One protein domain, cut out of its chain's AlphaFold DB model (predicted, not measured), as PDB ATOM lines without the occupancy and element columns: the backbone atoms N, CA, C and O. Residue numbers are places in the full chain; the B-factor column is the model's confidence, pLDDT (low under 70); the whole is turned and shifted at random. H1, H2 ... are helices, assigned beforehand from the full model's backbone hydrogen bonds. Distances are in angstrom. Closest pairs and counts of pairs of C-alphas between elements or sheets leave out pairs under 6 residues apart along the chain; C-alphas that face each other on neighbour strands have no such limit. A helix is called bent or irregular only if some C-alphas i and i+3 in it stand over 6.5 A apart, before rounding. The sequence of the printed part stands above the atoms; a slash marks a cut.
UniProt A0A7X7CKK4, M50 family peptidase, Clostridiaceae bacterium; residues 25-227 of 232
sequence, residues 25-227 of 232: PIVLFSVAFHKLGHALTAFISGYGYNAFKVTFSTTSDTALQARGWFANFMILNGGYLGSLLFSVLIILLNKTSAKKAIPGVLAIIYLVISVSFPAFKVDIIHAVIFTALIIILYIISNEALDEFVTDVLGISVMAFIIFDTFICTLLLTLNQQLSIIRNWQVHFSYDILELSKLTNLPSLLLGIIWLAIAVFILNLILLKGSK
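Overview. This is residues 25 to 227 of the 232 residues of the protein "M50 family peptidase" of Clostridiaceae bacterium (UniProt A0A7X7CKK4). Three long helices, H3, H8a and H10, lie side by side as a bundle, and H1 crosses H3 and H8a steeply, filling the wedge between H8a and a second layer made of the antiparallel pair H5 and H7. H2 folds back on H1, H9 caps the end of the bundle where H3 and H10 begin, and H8b carries the line of H8a on past the bundle. The printed part has 203 residues with ten named helices, H1 to H10 in chain order, and no named strand; the class is all helix. The whole is compact, with a radius of gyration of the C-alphas of 17.5 A, and spans 50 by 38 by 35 A.

Along the chain. The longest helix is H8, residues 143 to 178, assigned as one helix by its hydrogen bonds but bent, with C-alphas 168 and 171 6.8 A apart. Its arm H8a, residues 143 to 168, begins at C-alpha 143, (173.856, 266.545, 398.299), is 35.8 A long and has a kink of 38 degrees near residue 158; its arm H8b is residues 171 to 178. H3, residues 69 to 93, is 35.0 A long, with a kink of 41 degrees near residue 79; it is neither bent nor irregular, but only just, as C-alphas 76 and 79 are 6.5 A apart. H10, residues 203 to 227, is 36.8 A long and ends at C-alpha 227, (167.884, 285.740, 395.672). H1, residues 25 to 47, begins at C-alpha 25, (196.356, 270.138, 402.672), and is 29.3 A long; it is irregular, with C-alphas 44 and 47 7.2 A apart. H5, residues 102 to 116, is 20.9 A long and H7, residues 124 to 139, is 22.5 A long. The shorter helices are H2, residues 49 to 55, H4, residues 97 to 100, H6, residues 118 to 121, and H9, residues 190 to 199; H4 is irregular, with C-alphas 97 and 100 7.1 A apart.

Arrangement. H1 and H8 are the hubs, touching five other helices each. H3, H8a and H10 form an up and down bundle, each running against the one before it in the chain. H8a touches H10 at a shallow tilt of 19 degrees, closest at the C-alphas of Thr 165 and Gly 207, 4.7 A, and H3 at a shallow tilt of 26 degrees, closest at Ser 87 and Gly 154, 4.4 A. H1 touches H3 at a steep tilt of 49 degrees, with the C-alphas of Gly 37 and Gly 82 3.9 A apart. With residues 26 to 34 alone H1 touches H8a, closest at the C-alphas of Ser 30 and Val 157, 4.5 A. H5 touches H7, opposite ways at a shallow tilt of 20 degrees, closest at the C-alphas of Ala 107 and Thr 131, 5.2 A. H1 touches H7 at the C-alphas of Pro 25 and His 126, 4.8 A, and H2 at those of Ala 39 and Phe 52, 5.0 A. H9 touches H3, closest at the C-alphas of Leu 76 and Asp 191, 5.7 A. H4 touches H8a, closest at the C-alphas of Lys 100 and Asp 146, 5.9 A, and H6 touches H5 only at the corner. H8b touches no helix but is near H8a; H2 and H10 are among the pairs that are apart. Every O i to N i+4 pair is within hydrogen-bond range in H2, H5, H7, H8b and H9, against 18 of 19 in H1, 19 of 21 in H3, 21 of 22 in H8a and 20 of 21 in H10; H4 and H6 are too short for such a pair.

Size, cuts and confidence. The C-alphas farthest apart, those of Ile 140 and Asn 200, are 51.7 A apart. The printed part has no cut. The links H2 to H3, 13 residues, and H8 to H9, 11 residues, are long; the others are tight. The mean pLDDT of the printed part is 90.5, and residues 59 to 63 and 224 to 227 are under 70.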
ATOM      1  N   PRO A  25     196.893 270.582 403.959       94.38
ATOM      2  CA  PRO A  25     196.356 270.138 402.672       94.38
ATOM      3  C   PRO A  25     195.485 271.191 401.967       94.38
ATOM      4  O   PRO A  25     195.575 271.339 400.753       94.38
ATOM      5  N   ILE A  26     194.675 271.944 402.720       95.75
ATOM      6  CA  ILE A  26     193.781 272.988 402.186       95.75
ATOM      7  C   ILE A  26     194.547 274.291 401.920       95.75
ATOM      8  O   ILE A  26     194.293 274.977 400.927       95.75
ATOM      9  N   VAL A  27     195.498 274.636 402.787       94.12
ATOM     10  CA  VAL A  27     196.342 275.829 402.627       94.12
ATOM     11  C   VAL A  27     197.208 275.699 401.380       94.12
ATOM     12  O   VAL A  27     197.175 276.579 400.525       94.12
ATOM     13  N   LEU A  28     197.909 274.575 401.217       93.19
ATOM     14  CA  LEU A  28     198.752 274.316 400.050       93.19
ATOM     15  C   LEU A  28     197.934 274.190 398.760       93.19
ATOM     16  O   LEU A  28     198.371 274.670 397.717       93.19
ATOM     17  N   PHE A  29     196.718 273.639 398.835       95.56
ATOM     18  CA  PHE A  29     195.752 273.708 397.737       95.56
ATOM     19  C   PHE A  29     195.461 275.166 397.341       95.56
ATOM     20  O   PHE A  29     195.542 275.523 396.166       95.56
ATOM     21  N   SER A  30     195.191 276.036 398.314       95.94
ATOM     22  CA  SER A  30     194.888 277.451 398.060       95.94
ATOM     23  C   SER A  30     196.093 278.203 397.478       95.94
ATOM     24  O   SER A  30     195.944 278.946 396.507       95.94
ATOM     25  N   VAL A  31     197.297 277.942 398.003       93.31
ATOM     26  CA  VAL A  31     198.572 278.462 397.476       93.31
ATOM     27  C   VAL A  31     198.799 277.993 396.038       93.31
ATOM     28  O   VAL A  31     199.169 278.790 395.182       93.31
ATOM     29  N   ALA A  32     198.543 276.720 395.724       93.50
ATOM     30  CA  ALA A  32     198.716 276.195 394.372       93.50
ATOM     31  C   ALA A  32     197.835 276.935 393.350       93.50
ATOM     32  O   ALA A  32     198.304 277.257 392.258       93.50
ATOM     33  N   PHE A  33     196.590 277.260 393.711       95.56
ATOM     34  CA  PHE A  33     195.680 278.031 392.854       95.56
ATOM     35  C   PHE A  33     196.085 279.503 392.718       95.56
ATOM     36  O   PHE A  33     195.959 280.069 391.631       95.56
ATOM     37  N   HIS A  34     196.631 280.104 393.776       95.44
ATOM     38  CA  HIS A  34     197.218 281.441 393.710       95.44
ATOM     39  C   HIS A  34     198.411 281.478 392.740       95.44
ATOM     40  O   HIS A  34     198.434 282.247 391.778       95.44
ATOM     41  N   LYS A  35     199.346 280.533 392.883       93.69
ATOM     42  CA  LYS A  35     200.492 280.374 391.976       93.69
ATOM     43  C   LYS A  35     200.065 280.069 390.543       93.69
ATOM     44  O   LYS A  35     200.673 280.564 389.594       93.69
ATOM     45  N   LEU A  36     198.982 279.318 390.360       94.31
ATOM     46  CA  LEU A  36     198.396 279.097 389.042       94.31
ATOM     47  C   LEU A  36     197.920 280.414 388.404       94.31
ATOM     48  O   LEU A  36     198.102 280.599 387.203       94.31
ATOM     49  N   GLY A  37     197.391 281.352 389.194       96.00
ATOM     50  CA  GLY A  37     197.042 282.706 388.753       96.00
ATOM     51  C   GLY A  37     198.233 283.493 388.196       96.00
ATOM     52  O   GLY A  37     198.160 284.022 387.080       96.00
ATOM     53  N   HIS A  38     199.364 283.504 388.910       95.06
ATOM     54  CA  HIS A  38     200.611 284.088 388.398       95.06
ATOM     55  C   HIS A  38     201.067 283.417 387.106       95.06
ATOM     56  O   HIS A  38     201.362 284.101 386.125       95.06
ATOM     57  N   ALA A  39     201.108 282.081 387.091       94.38
ATOM     58  CA  ALA A  39     201.595 281.315 385.953       94.38
ATOM     59  C   ALA A  39     200.741 281.552 384.700       94.38
ATOM     60  O   ALA A  39     201.289 281.767 383.620       94.38
ATOM     61  N   LEU A  40     199.412 281.586 384.840       95.44
ATOM     62  CA  LEU A  40     198.492 281.893 383.743       95.44
ATOM     63  C   LEU A  40     198.670 283.324 383.237       95.44
ATOM     64  O   LEU A  40     198.716 283.549 382.029       95.44
ATOM     65  N   THR A  41     198.827 284.289 384.140       95.44
ATOM     66  CA  THR A  41     199.019 285.691 383.748       95.44
ATOM     67  C   THR A  41     200.355 285.895 383.033       95.44
ATOM     68  O   THR A  41     200.422 286.582 382.010       95.44
ATOM     69  N   ALA A  42     201.417 285.239 383.504       94.06
ATOM     70  CA  ALA A  42     202.722 285.239 382.851       94.06
ATOM     71  C   ALA A  42     202.680 284.516 381.496       94.06
ATOM     72  O   ALA A  42     203.247 285.005 380.518       94.06
ATOM     73  N   PHE A  43     201.961 283.397 381.402       94.62
ATOM     74  CA  PHE A  43     201.745 282.685 380.144       94.62
ATOM     75  C   PHE A  43     201.077 283.590 379.100       94.62
ATOM     76  O   PHE A  43     201.601 283.729 377.994       94.62
ATOM     77  N   ILE A  44     199.982 284.266 379.472       93.62
ATOM     78  CA  ILE A  44     199.259 285.216 378.607       93.62
ATOM     79  C   ILE A  44     200.144 286.413 378.230       93.62
ATOM     80  O   ILE A  44     200.063 286.913 377.113       93.62
ATOM     81  N   SER A  45     201.042 286.828 379.125       92.19
ATOM     82  CA  SER A  45     202.017 287.902 378.879       92.19
ATOM     83  C   SER A  45     203.183 287.489 377.962       92.19
ATOM     84  O   SER A  45     204.131 288.254 377.801       92.19
ATOM     85  N   GLY A  46     203.143 286.289 377.369       90.44
ATOM     86  CA  GLY A  46     204.100 285.832 376.356       90.44
ATOM     87  C   GLY A  46     205.262 284.985 376.880       90.44
ATOM     88  O   GLY A  46     206.155 284.644 376.108       90.44
ATOM     89  N   TYR A  47     205.266 284.597 378.161       88.81
ATOM     90  CA  TYR A  47     206.348 283.787 378.750       88.81
ATOM     91  C   TYR A  47     206.185 282.274 378.519       88.81
ATOM     92  O   TYR A  47     207.088 281.494 378.839       88.81
ATOM     93  N   GLY A  48     205.056 281.848 377.939       89.06
ATOM     94  CA  GLY A  48     204.810 280.464 377.533       89.06
ATOM     95  C   GLY A  48     204.954 279.454 378.676       89.06
ATOM     96  O   GLY A  48     204.745 279.770 379.845       89.06
ATOM     97  N   TYR A  49     205.330 278.214 378.350       86.62
ATOM     98  CA  TYR A  49     205.457 277.127 379.334       86.62
ATOM     99  C   TYR A  49     206.477 277.422 380.453       86.62
ATOM    100  O   TYR A  49     206.304 276.978 381.589       86.62
ATOM    101  N   ASN A  50     207.506 278.229 380.167       86.19
ATOM    102  CA  ASN A  50     208.504 278.623 381.165       86.19
ATOM    103  C   ASN A  50     207.889 279.390 382.346       86.19
ATOM    104  O   ASN A  50     208.425 279.300 383.449       86.19
ATOM    105  N   ALA A  51     206.751 280.068 382.147       88.81
ATOM    106  CA  ALA A  51     206.002 280.717 383.221       88.81
ATOM    107  C   ALA A  51     205.678 279.740 384.359       88.81
ATOM    108  O   ALA A  51     206.013 279.992 385.512       88.81
ATOM    109  N   PHE A  52     205.116 278.578 384.022       89.12
ATOM    110  CA  PHE A  52     204.767 277.555 385.003       89.12
ATOM    111  C   PHE A  52     206.011 276.999 385.698       89.12
ATOM    112  O   PHE A  52     206.040 276.879 386.918       89.12
ATOM    113  N   LYS A  53     207.080 276.718 384.945       86.31
ATOM    114  CA  LYS A  53     208.319 276.181 385.523       86.31
ATOM    115  C   LYS A  53     208.932 277.122 386.566       86.31
ATOM    116  O   LYS A  53     209.395 276.648 387.598       86.31
ATOM    117  N   VAL A  54     208.948 278.427 386.294       85.44
ATOM    118  CA  VAL A  54     209.537 279.431 387.194       85.44
ATOM    119  C   VAL A  54     208.632 279.691 388.392       85.44
ATOM    120  O   VAL A  54     209.102 279.599 389.524       85.44
ATOM    121  N   THR A  55     207.343 279.952 388.164       87.62
ATOM    122  CA  THR A  55     206.380 280.207 389.243       87.62
ATOM    123  C   THR A  55     206.333 279.043 390.233       87.62
ATOM    124  O   THR A  55     206.289 279.260 391.439       87.62
ATOM    125  N   PHE A  56     206.426 277.800 389.755       86.75
ATOM    126  CA  PHE A  56     206.420 276.598 390.592       86.75
ATOM    127  C   PHE A  56     207.829 276.042 390.903       86.75
ATOM    128  O   PHE A  56     207.981 274.855 391.201       86.75
ATOM    129  N   SER A  57     208.875 276.873 390.824       81.56
ATOM    130  CA  SER A  57     210.257 276.465 391.133       81.56
ATOM    131  C   SER A  57     210.564 276.413 392.636       81.56
ATOM    132  O   SER A  57     211.371 275.592 393.070       81.56
ATOM    133  N   THR A  58     209.878 277.230 393.433       74.25
ATOM    134  CA  THR A  58     209.998 277.322 394.897       74.25
ATOM    135  C   THR A  58     208.629 277.163 395.558       74.25
ATOM    136  O   THR A  58     207.598 277.384 394.922       74.25
ATOM    137  N   THR A  59     208.580 276.759 396.828       65.50
ATOM    138  CA  THR A  59     207.333 276.759 397.621       65.50
ATOM    139  C   THR A  59     206.977 278.150 398.129       65.50
ATOM    140  O   THR A  59     205.807 278.422 398.377       65.50
ATOM    141  N   SER A  60     207.966 279.043 398.230       65.12
ATOM    142  CA  SER A  60     207.754 280.438 398.595       65.12
ATOM    143  C   SER A  60     206.843 281.142 397.595       65.12
ATOM    144  O   SER A  60     206.833 280.837 396.391       65.12
ATOM    145  N   ASP A  61     206.102 282.114 398.110       63.31
ATOM    146  CA  ASP A  61     205.293 283.004 397.299       63.31
ATOM    147  C   ASP A  61     206.242 283.902 396.509       63.31
ATOM    148  O   ASP A  61     206.909 284.766 397.063       63.31
ATOM    149  N   THR A  62     206.468 283.556 395.245       66.62
ATOM    150  CA  THR A  62     207.374 284.277 394.351       66.62
ATOM    151  C   THR A  62     206.795 284.215 392.952       66.62
ATOM    152  O   THR A  62     206.471 283.139 392.439       66.62
ATOM    153  N   ALA A  63     206.664 285.380 392.334       69.94
ATOM    154  CA  ALA A  63     206.186 285.519 390.971       69.94
ATOM    155  C   ALA A  63     207.358 285.625 389.983       69.94
ATOM    156  O   ALA A  63     208.472 286.024 390.332       69.94
ATOM    157  N   LEU A  64     207.107 285.272 388.720       79.94
ATOM    158  CA  LEU A  64     208.078 285.486 387.648       79.94
ATOM    159  C   LEU A  64     208.281 286.993 387.442       79.94
ATOM    160  O   LEU A  64     207.327 287.708 387.145       79.94
ATOM    161  N   GLN A  65     209.527 287.456 387.535       80.25
ATOM    162  CA  GLN A  65     209.872 288.838 387.208       80.25
ATOM    163  C   GLN A  65     209.949 289.011 385.692       80.25
ATOM    164  O   GLN A  65     210.886 288.555 385.031       80.25
ATOM    165  N   ALA A  66     208.928 289.652 385.133       82.25
ATOM    166  CA  ALA A  66     208.841 289.919 383.706       82.25
ATOM    167  C   ALA A  66     209.656 291.150 383.290       82.25
ATOM    168  O   ALA A  66     209.790 292.128 384.025       82.25
ATOM    169  N   ARG A  67     210.145 291.136 382.046       81.44
ATOM    170  CA  ARG A  67     210.664 292.325 381.367       81.44
ATOM    171  C   ARG A  67     209.503 293.267 381.050       81.44
ATOM    172  O   ARG A  67     208.591 292.902 380.312       81.44
ATOM    173  N   GLY A  68     209.579 294.486 381.574       85.69
ATOM    174  CA  GLY A  68     208.599 295.545 381.339       85.69
ATOM    175  C   GLY A  68     207.629 295.733 382.504       85.69
ATOM    176  O   GLY A  68     207.108 294.775 383.071       85.69
ATOM    177  N   TRP A  69     207.376 297.001 382.835       91.25
ATOM    178  CA  TRP A  69     206.585 297.400 384.001       91.25
ATOM    179  C   TRP A  69     205.172 296.802 383.990       91.25
ATOM    180  O   TRP A  69     204.756 296.196 384.971       91.25
ATOM    181  N   PHE A  70     204.465 296.895 382.858       92.31
ATOM    182  CA  PHE A  70     203.081 296.424 382.750       92.31
ATOM    183  C   PHE A  70     202.957 294.903 382.890       92.31
ATOM    184  O   PHE A  70     202.093 294.424 383.617       92.31
ATOM    185  N   ALA A  71     203.835 294.134 382.240       91.50
ATOM    186  CA  ALA A  71     203.820 292.676 382.353       91.50
ATOM    187  C   ALA A  71     204.097 292.234 383.797       91.50
ATOM    188  O   ALA A  71     203.384 291.384 384.323       91.50
ATOM    189  N   ASN A  72     205.075 292.859 384.461       91.81
ATOM    190  CA  ASN A  72     205.377 292.564 385.860       91.81
ATOM    191  C   ASN A  72     204.203 292.935 386.783       91.81
ATOM    192  O   ASN A  72     203.815 292.145 387.637       91.81
ATOM    193  N   PHE A  73     203.577 294.094 386.554       94.38
ATOM    194  CA  PHE A  73     202.391 294.530 387.289       94.38
ATOM    195  C   PHE A  73     201.237 293.534 387.143       94.38
ATOM    196  O   PHE A  73     200.638 293.131 388.139       94.38
ATOM    197  N   MET A  74     200.940 293.100 385.917       94.81
ATOM    198  CA  MET A  74     199.881 292.123 385.667       94.81
ATOM    199  C   MET A  74     200.190 290.788 386.338       94.81
ATOM    200  O   MET A  74     199.321 290.241 387.007       94.81
ATOM    201  N   ILE A  75     201.421 290.286 386.210       94.19
ATOM    202  CA  ILE A  75     201.822 289.005 386.796       94.19
ATOM    203  C   ILE A  75     201.716 289.040 388.315       94.19
ATOM    204  O   ILE A  75     201.123 288.120 388.862       94.19
ATOM    205  N   LEU A  76     202.207 290.087 388.980       94.00
ATOM    206  CA  LEU A  76     202.109 290.231 390.436       94.00
ATOM    207  C   LEU A  76     200.654 290.307 390.922       94.00
ATOM    208  O   LEU A  76     200.306 289.706 391.925       94.00
ATOM    209  N   ASN A  77     199.758 290.967 390.185       95.88
ATOM    210  CA  ASN A  77     198.324 290.932 390.508       95.88
ATOM    211  C   ASN A  77     197.651 289.604 390.108       95.88
ATOM    212  O   ASN A  77     196.533 289.311 390.539       95.88
ATOM    213  N   GLY A  78     198.307 288.805 389.265       95.38
ATOM    214  CA  GLY A  78     197.785 287.571 388.691       95.38
ATOM    215  C   GLY A  78     197.452 286.515 389.734       95.38
ATOM    216  O   GLY A  78     196.470 285.794 389.562       95.38
ATOM    217  N   GLY A  79     198.208 286.454 390.831       94.88
ATOM    218  CA  GLY A  79     197.915 285.563 391.948       94.88
ATOM    219  C   GLY A  79     196.565 285.884 392.588       94.88
ATOM    220  O   GLY A  79     195.686 285.021 392.671       94.88
ATOM    221  N   TYR A  80     196.344 287.142 392.975       96.75
ATOM    222  CA  TYR A  80     195.069 287.575 393.557       96.75
ATOM    223  C   TYR A  80     193.905 287.459 392.572       96.75
ATOM    224  O   TYR A  80     192.853 286.923 392.923       96.75
ATOM    225  N   LEU A  81     194.089 287.902 391.324       97.00
ATOM    226  CA  LEU A  81     193.066 287.791 390.280       97.00
ATOM    227  C   LEU A  81     192.694 286.333 389.996       97.00
ATOM    228  O   LEU A  81     191.509 286.014 389.884       97.00
ATOM    229  N   GLY A  82     193.687 285.446 389.914       96.56
ATOM    230  CA  GLY A  82     193.487 284.014 389.731       96.56
ATOM    231  C   GLY A  82     192.705 283.406 390.889       96.56
ATOM    232  O   GLY A  82     191.678 282.768 390.662       96.56
ATOM    233  N   SER A  83     193.118 283.670 392.129       97.00
ATOM    234  CA  SER A  83     192.407 283.191 393.318       97.00
ATOM    235  C   SER A  83     190.949 283.672 393.365       97.00
ATOM    236  O   SER A  83     190.047 282.874 393.634       97.00
ATOM    237  N   LEU A  84     190.680 284.942 393.030       96.88
ATOM    238  CA  LEU A  84     189.308 285.454 392.917       96.88
ATOM    239  C   LEU A  84     188.518 284.702 391.848       96.88
ATOM    240  O   LEU A  84     187.410 284.238 392.114       96.88
ATOM    241  N   LEU A  85     189.086 284.577 390.646       96.62
ATOM    242  CA  LEU A  85     188.440 283.927 389.512       96.62
ATOM    243  C   LEU A  85     188.084 282.474 389.834       96.62
ATOM    244  O   LEU A  85     186.937 282.068 389.644       96.62
ATOM    245  N   PHE A  86     189.039 281.701 390.352       97.12
ATOM    246  CA  PHE A  86     188.827 280.298 390.692       97.12
ATOM    247  C   PHE A  86     187.827 280.138 391.834       97.12
ATOM    248  O   PHE A  86     186.920 279.316 391.724       97.12
ATOM    249  N   SER A  87     187.916 280.956 392.886       96.19
ATOM    250  CA  SER A  87     186.938 280.939 393.977       96.19
ATOM    251  C   SER A  87     185.515 281.217 393.475       96.19
ATOM    252  O   SER A  87     184.592 280.443 393.743       96.19
ATOM    253  N   VAL A  88     185.341 282.282 392.679       94.88
ATOM    254  CA  VAL A  88     184.055 282.631 392.058       94.88
ATOM    255  C   VAL A  88     183.543 281.467 391.216       94.88
ATOM    256  O   VAL A  88     182.383 281.078 391.353       94.88
ATOM    257  N   LEU A  89     184.395 280.899 390.361       94.94
ATOM    258  CA  LEU A  89     184.023 279.810 389.469       94.94
ATOM    259  C   LEU A  89     183.567 278.575 390.252       94.94
ATOM    260  O   LEU A  89     182.497 278.044 389.961       94.94
ATOM    261  N   ILE A  90     184.314 278.163 391.277       95.00
ATOM    262  CA  ILE A  90     183.979 277.013 392.129       95.00
ATOM    263  C   ILE A  90     182.615 277.222 392.803       95.00
ATOM    264  O   ILE A  90     181.738 276.360 392.714       95.00
ATOM    265  N   ILE A  91     182.387 278.392 393.408       92.31
ATOM    266  CA  ILE A  91     181.127 278.687 394.110       92.31
ATOM    267  C   ILE A  91     179.945 278.802 393.131       92.31
ATOM    268  O   ILE A  91     178.811 278.440 393.463       92.31
ATOM    269  N   LEU A  92     180.166 279.310 391.915       91.00
ATOM    270  CA  LEU A  92     179.128 279.360 390.885       91.00
ATOM    271  C   LEU A  92     178.795 277.968 390.343       91.00
ATOM    272  O   LEU A  92     177.613 277.641 390.221       91.00
ATOM    273  N   LEU A  93     179.803 277.139 390.073       91.31
ATOM    274  CA  LEU A  93     179.618 275.767 389.606       91.31
ATOM    275  C   LEU A  93     178.925 274.890 390.660       91.31
ATOM    276  O   LEU A  93     178.159 274.003 390.284       91.31
ATOM    277  N   ASN A  94     179.072 275.203 391.954       89.69
ATOM    278  CA  ASN A  94     178.326 274.555 393.040       89.69
ATOM    279  C   ASN A  94     176.790 274.661 392.879       89.69
ATOM    280  O   ASN A  94     176.025 273.890 393.452       89.69
ATOM    281  N   LYS A  95     176.304 275.617 392.075       85.94
ATOM    282  CA  LYS A  95     174.869 275.808 391.788       85.94
ATOM    283  C   LYS A  95     174.367 274.969 390.611       85.94
ATOM    284  O   LYS A  95     173.198 275.073 390.247       85.94
ATOM    285  N   THR A  96     175.241 274.185 389.990       88.44
ATOM    286  CA  THR A  96     174.942 273.377 388.803       88.44
ATOM    287  C   THR A  96     174.998 271.885 389.134       88.44
ATOM    288  O   THR A  96     175.421 271.490 390.222       88.44
ATOM    289  N   SER A  97     174.614 271.032 388.183       86.31
ATOM    290  CA  SER A  97     174.793 269.578 388.299       86.31
ATOM    291  C   SER A  97     176.265 269.159 388.402       86.31
ATOM    292  O   SER A  97     176.545 268.063 388.880       86.31
ATOM    293  N   ALA A  98     177.207 270.035 388.028       86.62
ATOM    294  CA  ALA A  98     178.638 269.768 388.122       86.62
ATOM    295  C   ALA A  98     179.154 269.695 389.570       86.62
ATOM    296  O   ALA A  98     180.260 269.200 389.767       86.62
ATOM    297  N   LYS A  99     178.374 270.125 390.581       88.25
ATOM    298  CA  LYS A  99     178.807 270.189 391.992       88.25
ATOM    299  C   LYS A  99     179.475 268.911 392.511       88.25
ATOM    300  O   LYS A  99     180.454 268.992 393.237       88.25
ATOM    301  N   LYS A 100     179.009 267.740 392.063       89.25
ATOM    302  CA  LYS A 100     179.553 266.432 392.464       89.25
ATOM    303  C   LYS A 100     180.957 266.164 391.919       89.25
ATOM    304  O   LYS A 100     181.748 265.476 392.550       89.25
ATOM    305  N   ALA A 101     181.263 266.691 390.737       93.00
ATOM    306  CA  ALA A 101     182.540 266.468 390.068       93.00
ATOM    307  C   ALA A 101     183.613 267.481 390.494       93.00
ATOM    308  O   ALA A 101     184.800 267.171 390.412       93.00
ATOM    309  N   ILE A 102     183.215 268.677 390.954       95.06
ATOM    310  CA  ILE A 102     184.146 269.778 391.249       95.06
ATOM    311  C   ILE A 102     185.242 269.360 392.237       95.06
ATOM    312  O   ILE A 102     186.408 269.536 391.884       95.06
ATOM    313  N   PRO A 103     184.948 268.780 393.422       96.19
ATOM    314  CA  PRO A 103     186.007 268.429 394.365       96.19
ATOM    315  C   PRO A 103     187.012 267.435 393.774       96.19
ATOM    316  O   PRO A 103     188.216 267.609 393.944       96.19
ATOM    317  N   GLY A 104     186.532 266.438 393.020       96.38
ATOM    318  CA  GLY A 104     187.382 265.450 392.354       96.38
ATOM    319  C   GLY A 104     188.280 266.068 391.281       96.38
ATOM    320  O   GLY A 104     189.478 265.801 391.253       96.38
ATOM    321  N   VAL A 105     187.734 266.950 390.438       96.62
ATOM    322  CA  VAL A 105     188.517 267.675 389.422       96.62
ATOM    323  C   VAL A 105     189.582 268.554 390.078       96.62
ATOM    324  O   VAL A 105     190.733 268.543 389.648       96.62
ATOM    325  N   LEU A 106     189.229 269.279 391.142       97.19
ATOM    326  CA  LEU A 106     190.169 270.116 391.890       97.19
ATOM    327  C   LEU A 106     191.276 269.287 392.554       97.19
ATOM    328  O   LEU A 106     192.435 269.694 392.515       97.19
ATOM    329  N   ALA A 107     190.945 268.113 393.103       97.00
ATOM    330  CA  ALA A 107     191.926 267.184 393.658       97.00
ATOM    331  C   ALA A 107     192.896 266.669 392.587       97.00
ATOM    332  O   ALA A 107     194.102 266.672 392.812       97.00
ATOM    333  N   ILE A 108     192.394 266.304 391.402       96.62
ATOM    334  CA  ILE A 108     193.238 265.878 390.276       96.62
ATOM    335  C   ILE A 108     194.158 267.015 389.831       96.62
ATOM    336  O   ILE A 108     195.356 266.793 389.680       96.62
ATOM    337  N   ILE A 109     193.633 268.233 389.650       95.31
ATOM    338  CA  ILE A 109     194.444 269.404 389.278       95.31
ATOM    339  C   ILE A 109     195.547 269.631 390.310       95.31
ATOM    340  O   ILE A 109     196.710 269.787 389.940       95.31
ATOM    341  N   TYR A 110     195.196 269.614 391.596       94.81
ATOM    342  CA  TYR A 110     196.159 269.819 392.668       94.81
ATOM    343  C   TYR A 110     197.232 268.725 392.681       94.81
ATOM    344  O   TYR A 110     198.419 269.039 392.695       94.81
ATOM    345  N   LEU A 111     196.842 267.454 392.556       94.25
ATOM    346  CA  LEU A 111     197.776 266.333 392.491       94.25
ATOM    347  C   LEU A 111     198.711 266.428 391.274       94.25
ATOM    348  O   LEU A 111     199.915 266.210 391.405       94.25
ATOM    349  N   VAL A 112     198.187 266.800 390.101       93.56
ATOM    350  CA  VAL A 112     198.985 267.004 388.883       93.56
ATOM    351  C   VAL A 112     200.001 268.123 389.084       93.56
ATOM    352  O   VAL A 112     201.166 267.939 388.728       93.56
ATOM    353  N   ILE A 113     199.605 269.251 389.680       91.31
ATOM    354  CA  ILE A 113     200.529 270.340 390.030       91.31
ATOM    355  C   ILE A 113     201.615 269.815 390.977       91.31
ATOM    356  O   ILE A 113     202.804 270.002 390.712       91.31
ATOM    357  N   SER A 114     201.232 269.100 392.037       90.69
ATOM    358  CA  SER A 114     202.178 268.611 393.041       90.69
ATOM    359  C   SER A 114     203.195 267.609 392.496       90.69
ATOM    360  O   SER A 114     204.357 267.638 392.894       90.69
ATOM    361  N   VAL A 115     202.790 266.748 391.559       90.62
ATOM    362  CA  VAL A 115     203.686 265.771 390.918       90.62
ATOM    363  C   VAL A 115     204.557 266.419 389.838       90.62
ATOM    364  O   VAL A 115     205.728 266.066 389.691       90.62
ATOM    365  N   SER A 116     204.005 267.369 389.080       88.62
ATOM    366  CA  SER A 116     204.686 267.950 387.916       88.62
ATOM    367  C   SER A 116     205.774 268.953 388.293       88.62
ATOM    368  O   SER A 116     206.723 269.131 387.526       88.62
ATOM    369  N   PHE A 117     205.663 269.611 389.453       84.56
ATOM    370  CA  PHE A 117     206.544 270.721 389.804       84.56
ATOM    371  C   PHE A 117     207.447 270.444 391.016       84.56
ATOM    372  O   PHE A 117     206.961 270.035 392.070       84.56
ATOM    373  N   PRO A 118     208.767 270.718 390.913       72.06
ATOM    374  CA  PRO A 118     209.735 270.443 391.976       72.06
ATOM    375  C   PRO A 118     209.414 271.079 393.328       72.06
ATOM    376  O   PRO A 118     209.647 270.426 394.342       72.06
ATOM    377  N   ALA A 119     208.871 272.303 393.345       72.50
ATOM    378  CA  ALA A 119     208.511 273.000 394.578       72.50
ATOM    379  C   ALA A 119     207.606 272.149 395.470       72.50
ATOM    380  O   ALA A 119     207.844 272.020 396.661       72.50
ATOM    381  N   PHE A 120     206.621 271.494 394.868       72.50
ATOM    382  CA  PHE A 120     205.612 270.749 395.599       72.50
ATOM    383  C   PHE A 120     206.000 269.288 395.838       72.50
ATOM    384  O   PHE A 120     205.192 268.536 396.368       72.50
ATOM    385  N   LYS A 121     207.227 268.854 395.504       73.06
ATOM    386  CA  LYS A 121     207.648 267.459 395.731       73.06
ATOM    387  C   LYS A 121     207.648 267.077 397.209       73.06
ATOM    388  O   LYS A 121     207.277 265.954 397.539       73.06
ATOM    389  N   VAL A 122     208.029 268.006 398.086       73.00
ATOM    390  CA  VAL A 122     207.934 267.824 399.546       73.00
ATOM    391  C   VAL A 122     206.466 267.833 399.996       73.00
ATOM    392  O   VAL A 122     206.087 267.126 400.927       73.00
ATOM    393  N   ASP A 123     205.617 268.547 399.257       79.75
ATOM    394  CA  ASP A 123     204.194 268.727 399.535       79.75
ATOM    395  C   ASP A 123     203.286 267.660 398.898       79.75
ATOM    396  O   ASP A 123     202.079 267.658 399.150       79.75
ATOM    397  N   ILE A 124     203.835 266.715 398.120       90.00
ATOM    398  CA  ILE A 124     203.073 265.615 397.497       90.00
ATOM    399  C   ILE A 124     202.265 264.854 398.549       90.00
ATOM    400  O   ILE A 124     201.128 264.473 398.282       90.00
ATOM    401  N   ILE A 125     202.808 264.674 399.757       92.25
ATOM    402  CA  ILE A 125     202.104 264.008 400.859       92.25
ATOM    403  C   ILE A 125     200.789 264.737 401.172       92.25
ATOM    404  O   ILE A 125     199.745 264.098 401.284       92.25
ATOM    405  N   HIS A 126     200.805 266.070 401.239       93.19
ATOM    406  CA  HIS A 126     199.606 266.869 401.488       93.19
ATOM    407  C   HIS A 126     198.607 266.783 400.329       93.19
ATOM    408  O   HIS A 126     197.404 266.715 400.576       93.19
ATOM    409  N   ALA A 127     199.075 266.729 399.080       94.00
ATOM    410  CA  ALA A 127     198.210 266.540 397.914       94.00
ATOM    411  C   ALA A 127     197.570 265.143 397.864       94.00
ATOM    412  O   ALA A 127     196.391 265.009 397.526       94.00
ATOM    413  N   VAL A 128     198.311 264.104 398.257       95.50
ATOM    414  CA  VAL A 128     197.792 262.736 398.394       95.50
ATOM    415  C   VAL A 128     196.762 262.665 399.520       95.50
ATOM    416  O   VAL A 128     195.676 262.138 399.296       95.50
ATOM    417  N   ILE A 129     197.050 263.248 400.690       96.12
ATOM    418  CA  ILE A 129     196.094 263.335 401.809       96.12
ATOM    419  C   ILE A 129     194.828 264.071 401.367       96.12
ATOM    420  O   ILE A 129     193.728 263.565 401.568       96.12
ATOM    421  N   PHE A 130     194.973 265.231 400.721       96.62
ATOM    422  CA  PHE A 130     193.849 265.994 400.186       96.62
ATOM    423  C   PHE A 130     192.999 265.140 399.240       96.62
ATOM    424  O   PHE A 130     191.787 265.039 399.408       96.62
ATOM    425  N   THR A 131     193.636 264.464 398.282       97.00
ATOM    426  CA  THR A 131     192.948 263.615 397.301       97.00
ATOM    427  C   THR A 131     192.237 262.439 397.971       97.00
ATOM    428  O   THR A 131     191.079 262.167 397.657       97.00
ATOM    429  N   ALA A 132     192.881 261.776 398.934       97.12
ATOM    430  CA  ALA A 132     192.283 260.687 399.698       97.12
ATOM    431  C   ALA A 132     191.050 261.155 400.486       97.12
ATOM    432  O   ALA A 132     190.018 260.486 400.457       97.12
ATOM    433  N   LEU A 133     191.118 262.328 401.125       96.44
ATOM    434  CA  LEU A 133     189.973 262.929 401.813       96.44
ATOM    435  C   LEU A 133     188.823 263.210 400.843       96.44
ATOM    436  O   LEU A 133     187.686 262.863 401.147       96.44
ATOM    437  N   ILE A 134     189.098 263.771 399.661       97.06
ATOM    438  CA  ILE A 134     188.067 264.000 398.641       97.06
ATOM    439  C   ILE A 134     187.428 262.683 398.176       97.06
ATOM    440  O   ILE A 134     186.209 262.628 398.033       97.06
ATOM    441  N   ILE A 135     188.205 261.611 397.994       96.38
ATOM    442  CA  ILE A 135     187.672 260.287 397.631       96.38
ATOM    443  C   ILE A 135     186.771 259.737 398.744       96.38
ATOM    444  O   ILE A 135     185.671 259.267 398.461       96.38
ATOM    445  N   ILE A 136     187.197 259.823 400.008       96.44
ATOM    446  CA  ILE A 136     186.384 259.390 401.153       96.44
ATOM    447  C   ILE A 136     185.073 260.179 401.195       96.44
ATOM    448  O   ILE A 136     184.003 259.581 401.292       96.44
ATOM    449  N   LEU A 137     185.150 261.508 401.069       95.19
ATOM    450  CA  LEU A 137     183.988 262.396 401.057       95.19
ATOM    451  C   LEU A 137     183.048 262.090 399.888       95.19
ATOM    452  O   LEU A 137     181.838 262.143 400.075       95.19
ATOM    453  N   TYR A 138     183.583 261.711 398.725       93.62
ATOM    454  CA  TYR A 138     182.798 261.261 397.578       93.62
ATOM    455  C   TYR A 138     182.052 259.948 397.865       93.62
ATOM    456  O   TYR A 138     180.870 259.839 397.544       93.62
ATOM    457  N   ILE A 139     182.697 258.973 398.516       94.69
ATOM    458  CA  ILE A 139     182.078 257.682 398.873       94.69
ATOM    459  C   ILE A 139     180.917 257.865 399.861       94.69
ATOM    460  O   ILE A 139     179.880 257.225 399.707       94.69
ATOM    461  N   ILE A 140     181.069 258.742 400.859       94.69
ATOM    462  CA  ILE A 140     180.024 259.016 401.866       94.69
ATOM    463  C   ILE A 140     179.095 260.175 401.469       94.69
ATOM    464  O   ILE A 140     178.301 260.643 402.291       94.69
ATOM    465  N   SER A 141     179.242 260.687 400.244       90.12
ATOM    466  CA  SER A 141     178.622 261.940 399.828       90.12
ATOM    467  C   SER A 141     177.097 261.882 399.872       90.12
ATOM    468  O   SER A 141     176.438 260.886 399.575       90.12
ATOM    469  N   ASN A 142     176.528 263.025 400.222       91.38
ATOM    470  CA  ASN A 142     175.139 263.360 399.978       91.38
ATOM    471  C   ASN A 142     175.100 264.791 399.434       91.38
ATOM    472  O   ASN A 142     176.100 265.508 399.476       91.38
ATOM    473  N   GLU A 143     173.941 265.241 398.959       88.94
ATOM    474  CA  GLU A 143     173.856 266.545 398.299       88.94
ATOM    475  C   GLU A 143     174.290 267.732 399.165       88.94
ATOM    476  O   GLU A 143     174.775 268.724 398.616       88.94
ATOM    477  N   ALA A 144     174.092 267.647 400.484       90.31
ATOM    478  CA  ALA A 144     174.492 268.693 401.418       90.31
ATOM    479  C   ALA A 144     176.006 268.675 401.659       90.31
ATOM    480  O   ALA A 144     176.621 269.736 401.737       90.31
ATOM    481  N   LEU A 145     176.607 267.484 401.733       92.00
ATOM    482  CA  LEU A 145     178.051 267.313 401.853       92.00
ATOM    483  C   LEU A 145     178.763 267.802 400.586       92.00
ATOM    484  O   LEU A 145     179.715 268.565 400.705       92.00
ATOM    485  N   ASP A 146     178.269 267.459 399.392       91.88
ATOM    486  CA  ASP A 146     178.825 267.947 398.118       91.88
ATOM    487  C   ASP A 146     178.815 269.480 398.049       91.88
ATOM    488  O   ASP A 146     179.808 270.108 397.670       91.88
ATOM    489  N   GLU A 147     177.688 270.091 398.443       91.75
ATOM    490  CA  GLU A 147     177.544 271.547 398.482       91.75
ATOM    491  C   GLU A 147     178.522 272.168 399.487       91.75
ATOM    492  O   GLU A 147     179.189 273.150 399.157       91.75
ATOM    493  N   PHE A 148     178.631 271.582 400.682       92.94
ATOM    494  CA  PHE A 148     179.505 272.062 401.747       92.94
ATOM    495  C   PHE A 148     180.987 271.951 401.379       92.94
ATOM    496  O   PHE A 148     181.710 272.933 401.506       92.94
ATOM    497  N   VAL A 149     181.440 270.796 400.884       94.81
ATOM    498  CA  VAL A 149     182.837 270.583 400.476       94.81
ATOM    499  C   VAL A 149     183.209 271.543 399.355       94.81
ATOM    500  O   VAL A 149     184.252 272.189 399.421       94.81
ATOM    501  N   THR A 150     182.340 271.711 398.358       94.81
ATOM    502  CA  THR A 150     182.583 272.662 397.269       94.81
ATOM    503  C   THR A 150     182.653 274.105 397.778       94.81
ATOM    504  O   THR A 150     183.527 274.860 397.348       94.81
ATOM    505  N   ASP A 151     181.786 274.494 398.723       94.19
ATOM    506  CA  ASP A 151     181.857 275.811 399.368       94.19
ATOM    507  C   ASP A 151     183.169 275.970 400.165       94.19
ATOM    508  O   ASP A 151     183.812 277.011 400.051       94.19
ATOM    509  N   VAL A 152     183.626 274.945 400.901       95.69
ATOM    510  CA  VAL A 152     184.922 274.958 401.611       95.69
ATOM    511  C   VAL A 152     186.083 275.167 400.645       95.69
ATOM    512  O   VAL A 152     186.912 276.045 400.879       95.69
ATOM    513  N   LEU A 153     186.128 274.422 399.539       96.94
ATOM    514  CA  LEU A 153     187.192 274.556 398.543       96.94
ATOM    515  C   LEU A 153     187.175 275.940 397.889       96.94
ATOM    516  O   LEU A 153     188.206 276.607 397.841       96.94
ATOM    517  N   GLY A 154     186.006 276.422 397.463       95.88
ATOM    518  CA  GLY A 154     185.879 277.751 396.865       95.88
ATOM    519  C   GLY A 154     186.275 278.872 397.828       95.88
ATOM    520  O   GLY A 154     186.985 279.800 397.439       95.88
ATOM    521  N   ILE A 155     185.862 278.782 399.094       95.94
ATOM    522  CA  ILE A 155     186.205 279.776 400.116       95.94
ATOM    523  C   ILE A 155     187.679 279.677 400.505       95.94
ATOM    524  O   ILE A 155     188.276 280.717 400.738       95.94
ATOM    525  N   SER A 156     188.294 278.492 400.519       97.06
ATOM    526  CA  SER A 156     189.724 278.342 400.835       97.06
ATOM    527  C   SER A 156     190.630 279.116 399.877       97.06
ATOM    528  O   SER A 156     191.487 279.878 400.325       97.06
ATOM    529  N   VAL A 157     190.340 279.063 398.573       97.19
ATOM    530  CA  VAL A 157     191.078 279.831 397.560       97.19
ATOM    531  C   VAL A 157     190.933 281.345 397.782       97.19
ATOM    532  O   VAL A 157     191.903 282.087 397.643       97.19
ATOM    533  N   MET A 158     189.747 281.819 398.177       95.88
ATOM    534  CA  MET A 158     189.529 283.227 398.553       95.88
ATOM    535  C   MET A 158     190.218 283.587 399.875       95.88
ATOM    536  O   MET A 158     190.762 284.681 400.020       95.88
ATOM    537  N   ALA A 159     190.183 282.674 400.846       96.25
ATOM    538  CA  ALA A 159     190.746 282.861 402.173       96.25
ATOM    539  C   ALA A 159     192.252 283.106 402.102       96.25
ATOM    540  O   ALA A 159     192.742 283.878 402.913       96.25
ATOM    541  N   PHE A 160     192.950 282.557 401.102       95.62
ATOM    542  CA  PHE A 160     194.348 282.897 400.833       95.62
ATOM    543  C   PHE A 160     194.558 284.406 400.657       95.62
ATOM    544  O   PHE A 160     195.383 284.987 401.349       95.62
ATOM    545  N   ILE A 161     193.765 285.060 399.800       96.06
ATOM    546  CA  ILE A 161     193.882 286.508 399.550       96.06
ATOM    547  C   ILE A 161     193.634 287.285 400.841       96.06
ATOM    548  O   ILE A 161     194.352 288.228 401.164       96.06
ATOM    549  N   ILE A 162     192.602 286.890 401.589       96.25
ATOM    550  CA  ILE A 162     192.241 287.547 402.844       96.25
ATOM    551  C   ILE A 162     193.345 287.342 403.880       96.25
ATOM    552  O   ILE A 162     193.723 288.299 404.540       96.25
ATOM    553  N   PHE A 163     193.894 286.137 404.009       95.88
ATOM    554  CA  PHE A 163     194.994 285.849 404.923       95.88
ATOM    555  C   PHE A 163     196.236 286.672 404.567       95.88
ATOM    556  O   PHE A 163     196.791 287.355 405.426       95.88
ATOM    557  N   ASP A 164     196.622 286.678 403.295       94.88
ATOM    558  CA  ASP A 164     197.821 287.359 402.815       94.88
ATOM    559  C   ASP A 164     197.730 288.897 402.949       94.88
ATOM    560  O   ASP A 164     198.640 289.574 403.437       94.88
ATOM    561  N   THR A 165     196.572 289.471 402.618       96.31
ATOM    562  CA  THR A 165     196.346 290.922 402.731       96.31
ATOM    563  C   THR A 165     196.061 291.362 404.167       96.31
ATOM    564  O   THR A 165     196.608 292.359 404.633       96.31
ATOM    565  N   PHE A 166     195.234 290.638 404.918       96.25
ATOM    566  CA  PHE A 166     194.856 291.048 406.269       96.25
ATOM    567  C   PHE A 166     195.931 290.694 407.299       96.25
ATOM    568  O   PHE A 166     196.371 291.569 408.042       96.25
ATOM    569  N   ILE A 167     196.372 289.435 407.343       95.00
ATOM    570  CA  ILE A 167     197.313 288.949 408.360       95.00
ATOM    571  C   ILE A 167     198.748 289.300 407.967       95.00
ATOM    572  O   ILE A 167     199.412 290.035 408.699       95.00
ATOM    573  N   CYS A 168     199.209 288.821 406.805       93.44
ATOM    574  CA  CYS A 168     200.610 288.955 406.384       93.44
ATOM    575  C   CYS A 168     200.995 290.385 405.981       93.44
ATOM    576  O   CYS A 168     202.177 290.727 406.000       93.44
ATOM    577  N   THR A 169     200.022 291.237 405.642       94.31
ATOM    578  CA  THR A 169     200.281 292.633 405.263       94.31
ATOM    579  C   THR A 169     199.781 293.610 406.321       94.31
ATOM    580  O   THR A 169     200.597 294.264 406.969       94.31
ATOM    581  N   LEU A 170     198.465 293.742 406.513       95.00
ATOM    582  CA  LEU A 170     197.885 294.801 407.350       95.00
ATOM    583  C   LEU A 170     198.278 294.662 408.819       95.00
ATOM    584  O   LEU A 170     198.920 295.554 409.373       95.00
ATOM    585  N   LEU A 171     197.901 293.550 409.454       94.31
ATOM    586  CA  LEU A 171     198.154 293.369 410.877       94.31
ATOM    587  C   LEU A 171     199.650 293.278 411.172       94.31
ATOM    588  O   LEU A 171     200.089 293.847 412.167       94.31
ATOM    589  N   LEU A 172     200.434 292.624 410.310       92.88
ATOM    590  CA  LEU A 172     201.881 292.538 410.495       92.88
ATOM    591  C   LEU A 172     202.554 293.918 410.398       92.88
ATOM    592  O   LEU A 172     203.366 294.256 411.260       92.88
ATOM    593  N   THR A 173     202.170 294.751 409.424       91.19
ATOM    594  CA  THR A 173     202.683 296.130 409.292       91.19
ATOM    595  C   THR A 173     202.296 296.985 410.502       91.19
ATOM    596  O   THR A 173     203.144 297.667 411.075       91.19
ATOM    597  N   LEU A 174     201.035 296.914 410.943       90.81
ATOM    598  CA  LEU A 174     200.572 297.625 412.141       90.81
ATOM    599  C   LEU A 174     201.301 297.148 413.399       90.81
ATOM    600  O   LEU A 174     201.686 297.953 414.243       90.81
ATOM    601  N   ASN A 175     201.535 295.842 413.515       92.81
ATOM    602  CA  ASN A 175     202.258 295.276 414.640       92.81
ATOM    603  C   ASN A 175     203.718 295.732 414.684       92.81
ATOM    604  O   ASN A 175     204.236 295.967 415.767       92.81
ATOM    605  N   GLN A 176     204.379 295.901 413.537       88.56
ATOM    606  CA  GLN A 176     205.731 296.465 413.499       88.56
ATOM    607  C   GLN A 176     205.771 297.926 413.951       88.56
ATOM    608  O   GLN A 176     206.715 298.333 414.620       88.56
ATOM    609  N   GLN A 177     204.742 298.706 413.618       89.38
ATOM    610  CA  GLN A 177     204.652 300.113 414.014       89.38
ATOM    611  C   GLN A 177     204.305 300.282 415.497       89.38
ATOM    612  O   GLN A 177     204.820 301.183 416.153       89.38
ATOM    613  N   LEU A 178     203.435 299.420 416.027       91.19
ATOM    614  CA  LEU A 178     202.859 299.561 417.367       91.19
ATOM    615  C   LEU A 178     203.465 298.602 418.402       91.19
ATOM    616  O   LEU A 178     203.216 298.756 419.594       91.19
ATOM    617  N   SER A 179     204.257 297.617 417.969       88.88
ATOM    618  CA  SER A 179     204.894 296.595 418.815       88.88
ATOM    619  C   SER A 179     203.925 295.857 419.757       88.88
ATOM    620  O   SER A 179     204.276 295.544 420.895       88.88
ATOM    621  N   ILE A 180     202.702 295.571 419.291       89.38
ATOM    622  CA  ILE A 180     201.612 294.989 420.101       89.38
ATOM    623  C   ILE A 180     201.927 293.539 420.503       89.38
ATOM    624  O   ILE A 180     201.797 293.157 421.664       89.38
ATOM    625  N   ILE A 181     202.352 292.727 419.537       88.06
ATOM    626  CA  ILE A 181     202.656 291.304 419.659       88.06
ATOM    627  C   ILE A 181     204.156 291.120 419.456       88.06
ATOM    628  O   ILE A 181     204.699 291.359 418.373       88.06
ATOM    629  N   ARG A 182     204.831 290.650 420.505       82.56
ATOM    630  CA  ARG A 182     206.251 290.293 420.451       82.56
ATOM    631  C   ARG A 182     206.416 288.933 419.769       82.56
ATOM    632  O   ARG A 182     205.644 288.018 420.032       82.56
ATOM    633  N   ASN A 183     207.446 288.799 418.933       82.44
ATOM    634  CA  ASN A 183     207.817 287.553 418.247       82.44
ATOM    635  C   ASN A 183     206.726 286.966 417.335       82.44
ATOM    636  O   ASN A 183     206.576 285.747 417.256       82.44
ATOM    637  N   TRP A 184     205.970 287.809 416.631       84.75
ATOM    638  CA  TRP A 184     204.997 287.316 415.661       84.75
ATOM    639  C   TRP A 184     205.702 286.680 414.448       84.75
ATOM    640  O   TRP A 184     206.262 287.378 413.608       84.75
ATOM    641  N   GLN A 185     205.688 285.346 414.377       79.38
ATOM    642  CA  GLN A 185     206.326 284.543 413.324       79.38
ATOM    643  C   GLN A 185     205.419 284.410 412.090       79.38
ATOM    644  O   GLN A 185     204.873 283.342 411.818       79.38
ATOM    645  N   VAL A 186     205.207 285.510 411.368       80.62
ATOM    646  CA  VAL A 186     204.507 285.521 410.072       80.62
ATOM    647  C   VAL A 186     205.371 286.261 409.059       80.62
ATOM    648  O   VAL A 186     206.018 287.255 409.390       80.62
ATOM    649  N   HIS A 187     205.409 285.758 407.828       85.50
ATOM    650  CA  HIS A 187     206.148 286.382 406.737       85.50
ATOM    651  C   HIS A 187     205.290 287.437 406.041       85.50
ATOM    652  O   HIS A 187     204.073 287.296 405.954       85.50
ATOM    653  N   PHE A 188     205.932 288.483 405.526       86.81
ATOM    654  CA  PHE A 188     205.250 289.454 404.680       86.81
ATOM    655  C   PHE A 188     204.804 288.824 403.365       86.81
ATOM    656  O   PHE A 188     205.517 287.991 402.804       86.81
ATOM    657  N   SER A 189     203.669 289.303 402.859       89.50
ATOM    658  CA  SER A 189     203.221 289.020 401.496       89.50
ATOM    659  C   SER A 189     204.288 289.444 400.487       89.50
ATOM    660  O   SER A 189     204.681 290.615 400.445       89.50
ATOM    661  N   TYR A 190     204.762 288.505 399.668       90.88
ATOM    662  CA  TYR A 190     205.735 288.810 398.619       90.88
ATOM    663  C   TYR A 190     205.122 289.706 397.541       90.88
ATOM    664  O   TYR A 190     205.711 290.721 397.169       90.88
ATOM    665  N   ASP A 191     203.917 289.363 397.094       92.50
ATOM    666  CA  ASP A 191     203.199 290.064 396.035       92.50
ATOM    667  C   ASP A 191     202.944 291.528 396.372       92.50
ATOM    668  O   ASP A 191     203.258 292.411 395.570       92.50
ATOM    669  N   ILE A 192     202.428 291.818 397.574       95.00
ATOM    670  CA  ILE A 192     202.207 293.205 397.997       95.00
ATOM    671  C   ILE A 192     203.529 293.969 398.092       95.00
ATOM    672  O   ILE A 192     203.580 295.141 397.714       95.00
ATOM    673  N   LEU A 193     204.596 293.344 398.596       93.88
ATOM    674  CA  LEU A 193     205.895 294.004 398.708       93.88
ATOM    675  C   LEU A 193     206.492 294.332 397.335       93.88
ATOM    676  O   LEU A 193     206.983 295.444 397.135       93.88
ATOM    677  N   GLU A 194     206.437 293.408 396.379       93.69
ATOM    678  CA  GLU A 194     206.929 293.657 395.022       93.69
ATOM    679  C   GLU A 194     206.035 294.640 394.259       93.69
ATOM    680  O   GLU A 194     206.550 295.526 393.574       93.69
ATOM    681  N   LEU A 195     204.710 294.583 394.438       94.50
ATOM    682  CA  LEU A 195     203.800 295.602 393.905       94.50
ATOM    683  C   LEU A 195     204.099 296.979 394.492       94.50
ATOM    684  O   LEU A 195     204.145 297.952 393.746       94.50
ATOM    685  N   SER A 196     204.360 297.062 395.797       95.56
ATOM    686  CA  SER A 196     204.711 298.309 396.478       95.56
ATOM    687  C   SER A 196     205.961 298.939 395.866       95.56
ATOM    688  O   SER A 196     205.952 300.131 395.556       95.56
ATOM    689  N   LYS A 197     206.997 298.132 395.602       94.44
ATOM    690  CA  LYS A 197     208.215 298.579 394.908       94.44
ATOM    691  C   LYS A 197     207.927 299.013 393.472       94.44
ATOM    692  O   LYS A 197     208.464 300.016 393.015       94.44
ATOM    693  N   LEU A 198     207.084 298.271 392.756       94.56
ATOM    694  CA  LEU A 198     206.782 298.528 391.349       94.56
ATOM    695  C   LEU A 198     205.926 299.788 391.138       94.56
ATOM    696  O   LEU A 198     206.114 300.500 390.150       94.56
ATOM    697  N   THR A 199     204.974 300.056 392.035       95.31
ATOM    698  CA  THR A 199     204.048 301.196 391.941       95.31
ATOM    699  C   THR A 199     204.460 302.385 392.804       95.31
ATOM    700  O   THR A 199     203.827 303.432 392.713       95.31
ATOM    701  N   ASN A 200     205.477 302.234 393.661       94.75
ATOM    702  CA  ASN A 200     205.850 303.192 394.708       94.75
ATOM    703  C   ASN A 200     204.695 303.543 395.668       94.75
ATOM    704  O   ASN A 200     204.660 304.633 396.239       94.75
ATOM    705  N   LEU A 201     203.729 302.632 395.841       95.88
ATOM    706  CA  LEU A 201     202.616 302.811 396.777       95.88
ATOM    707  C   LEU A 201     202.907 302.059 398.079       95.88
ATOM    708  O   LEU A 201     203.511 300.988 398.022       95.88
ATOM    709  N   PRO A 202     202.453 302.544 399.247       95.50
ATOM    710  CA  PRO A 202     202.633 301.825 400.505       95.50
ATOM    711  C   PRO A 202     201.985 300.433 400.472       95.50
ATOM    712  O   PRO A 202     200.838 300.292 400.042       95.50
ATOM    713  N   SER A 203     202.679 299.421 401.002       94.38
ATOM    714  CA  SER A 203     202.162 298.048 401.133       94.38
ATOM    715  C   SER A 203     200.817 297.993 401.866       94.38
ATOM    716  O   SER A 203     199.915 297.269 401.456       94.38
ATOM    717  N   LEU A 204     200.639 298.829 402.898       94.88
ATOM    718  CA  LEU A 204     199.381 298.945 403.638       94.88
ATOM    719  C   LEU A 204     198.209 299.355 402.730       94.88
ATOM    720  O   LEU A 204     197.128 298.780 402.829       94.88
ATOM    721  N   LEU A 205     198.423 300.317 401.826       96.38
ATOM    722  CA  LEU A 205     197.389 300.782 400.900       96.38
ATOM    723  C   LEU A 205     197.006 299.675 399.913       96.38
ATOM    724  O   LEU A 205     195.822 299.415 399.710       96.38
ATOM    725  N   LEU A 206     197.998 298.994 399.337       96.38
ATOM    726  CA  LEU A 206     197.774 297.884 398.409       96.38
ATOM    727  C   LEU A 206     197.057 296.707 399.086       96.38
ATOM    728  O   LEU A 206     196.114 296.158 398.516       96.38
ATOM    729  N   GLY A 207     197.440 296.374 400.321       96.31
ATOM    730  CA  GLY A 207     196.762 295.363 401.128       96.31
ATOM    731  C   GLY A 207     195.298 295.722 401.403       96.31
ATOM    732  O   GLY A 207     194.426 294.872 401.245       96.31
ATOM    733  N   ILE A 208     194.999 296.986 401.738       97.38
ATOM    734  CA  ILE A 208     193.618 297.464 401.937       97.38
ATOM    735  C   ILE A 208     192.810 297.336 400.643       97.38
ATOM    736  O   ILE A 208     191.669 296.876 400.685       97.38
ATOM    737  N   ILE A 209     193.386 297.722 399.501       97.44
ATOM    738  CA  ILE A 209     192.718 297.638 398.195       97.44
ATOM    739  C   ILE A 209     192.349 296.185 397.882       97.44
ATOM    740  O   ILE A 209     191.183 295.897 397.610       97.44
ATOM    741  N   TRP A 210     193.307 295.261 397.964       97.56
ATOM    742  CA  TRP A 210     193.053 293.855 397.650       97.56
ATOM    743  C   TRP A 210     192.113 293.179 398.649       97.56
ATOM    744  O   TRP A 210     191.233 292.419 398.234       97.56
ATOM    745  N   LEU A 211     192.209 293.519 399.936       97.06
ATOM    746  CA  LEU A 211     191.260 293.062 400.948       97.06
ATOM    747  C   LEU A 211     189.839 293.561 400.649       97.06
ATOM    748  O   LEU A 211     188.887 292.781 400.692       97.06
ATOM    749  N   ALA A 212     189.684 294.841 400.301       97.50
ATOM    750  CA  ALA A 212     188.392 295.424 399.953       97.50
ATOM    751  C   ALA A 212     187.783 294.748 398.716       97.50
ATOM    752  O   ALA A 212     186.597 294.418 398.726       97.50
ATOM    753  N   ILE A 213     188.592 294.475 397.685       97.25
ATOM    754  CA  ILE A 213     188.156 293.737 396.492       97.25
ATOM    755  C   ILE A 213     187.703 292.322 396.873       97.25
ATOM    756  O   ILE A 213     186.603 291.917 396.494       97.25
ATOM    757  N   ALA A 214     188.499 291.579 397.649       95.44
ATOM    758  CA  ALA A 214     188.165 290.216 398.062       95.44
ATOM    759  C   ALA A 214     186.852 290.162 398.859       95.44
ATOM    760  O   ALA A 214     185.957 289.374 398.544       95.44
ATOM    761  N   VAL A 215     186.688 291.055 399.840       92.94
ATOM    762  CA  VAL A 215     185.464 291.165 400.648       92.94
ATOM    763  C   VAL A 215     184.267 291.574 399.789       92.94
ATOM    764  O   VAL A 215     183.178 291.016 399.943       92.94
ATOM    765  N   PHE A 216     184.439 292.522 398.869       94.44
ATOM    766  CA  PHE A 216     183.374 292.956 397.970       94.44
ATOM    767  C   PHE A 216     182.898 291.814 397.064       94.44
ATOM    768  O   PHE A 216     181.699 291.528 397.002       94.44
ATOM    769  N   ILE A 217     183.827 291.108 396.416       93.19
ATOM    770  CA  ILE A 217     183.521 289.973 395.540       93.19
ATOM    771  C   ILE A 217     182.858 288.839 396.324       93.19
ATOM    772  O   ILE A 217     181.826 288.322 395.889       93.19
ATOM    773  N   LEU A 218     183.377 288.495 397.506       89.00
ATOM    774  CA  LEU A 218     182.767 287.493 398.378       89.00
ATOM    775  C   LEU A 218     181.311 287.859 398.707       89.00
ATOM    776  O   LEU A 218     180.408 287.039 398.533       89.00
ATOM    777  N   ASN A 219     181.053 289.112 399.091       89.19
ATOM    778  CA  ASN A 219     179.696 289.592 399.350       89.19
ATOM    779  C   ASN A 219     178.791 289.486 398.114       89.19
ATOM    780  O   ASN A 219     177.657 289.014 398.227       89.19
ATOM    781  N   LEU A 220     179.273 289.856 396.922       88.50
ATOM    782  CA  LEU A 220     178.493 289.739 395.686       88.50
ATOM    783  C   LEU A 220     178.084 288.291 395.386       88.50
ATOM    784  O   LEU A 220     176.921 288.032 395.055       88.50
ATOM    785  N   ILE A 221     179.010 287.337 395.522       84.56
ATOM    786  CA  ILE A 221     178.747 285.912 395.277       84.56
ATOM    787  C   ILE A 221     177.677 285.390 396.248       84.56
ATOM    788  O   ILE A 221     176.734 284.696 395.832       84.56
ATOM    789  N   LEU A 222     177.796 285.754 397.528       78.25
ATOM    790  CA  LEU A 222     176.910 285.293 398.597       78.25
ATOM    791  C   LEU A 222     175.511 285.922 398.503       78.25
ATOM    792  O   LEU A 222     174.503 285.214 398.615       78.25
ATOM    793  N   LEU A 223     175.417 287.221 398.205       75.50
ATOM    794  CA  LEU A 223     174.140 287.929 398.043       75.50
ATOM    795  C   LEU A 223     173.371 287.454 396.807       75.50
ATOM    796  O   LEU A 223     172.162 287.205 396.881       75.50
ATOM    797  N   LYS A 224     174.058 287.256 395.673       68.56
ATOM    798  CA  LYS A 224     173.432 286.746 394.442       68.56
ATOM    799  C   LYS A 224     172.917 285.313 394.620       68.56
ATOM    800  O   LYS A 224     171.910 284.944 394.023       68.56
ATOM    801  N   GLY A 225     173.552 284.514 395.486       56.38
ATOM    802  CA  GLY A 225     173.070 283.185 395.876       56.38
ATOM    803  C   GLY A 225     171.767 283.190 396.687       56.38
ATOM    804  O   GLY A 225     170.972 282.263 396.560       56.38
ATOM    805  N   SER A 226     171.501 284.239 397.473       51.56
ATOM    806  CA  SER A 226     170.310 284.304 398.334       51.56
ATOM    807  C   SER A 226     169.014 284.635 397.583       51.56
ATOM    808  O   SER A 226     167.942 284.262 398.050       51.56
ATOM    809  N   LYS A 227     169.082 285.313 396.428       47.84
ATOM    810  CA  LYS A 227     167.884 285.740 395.672       47.84
ATOM    811  C   LYS A 227     167.266 284.635 394.798       47.84
ATOM    812  O   LYS A 227     166.101 284.736 394.433       47.84
TER     813      LYS A 227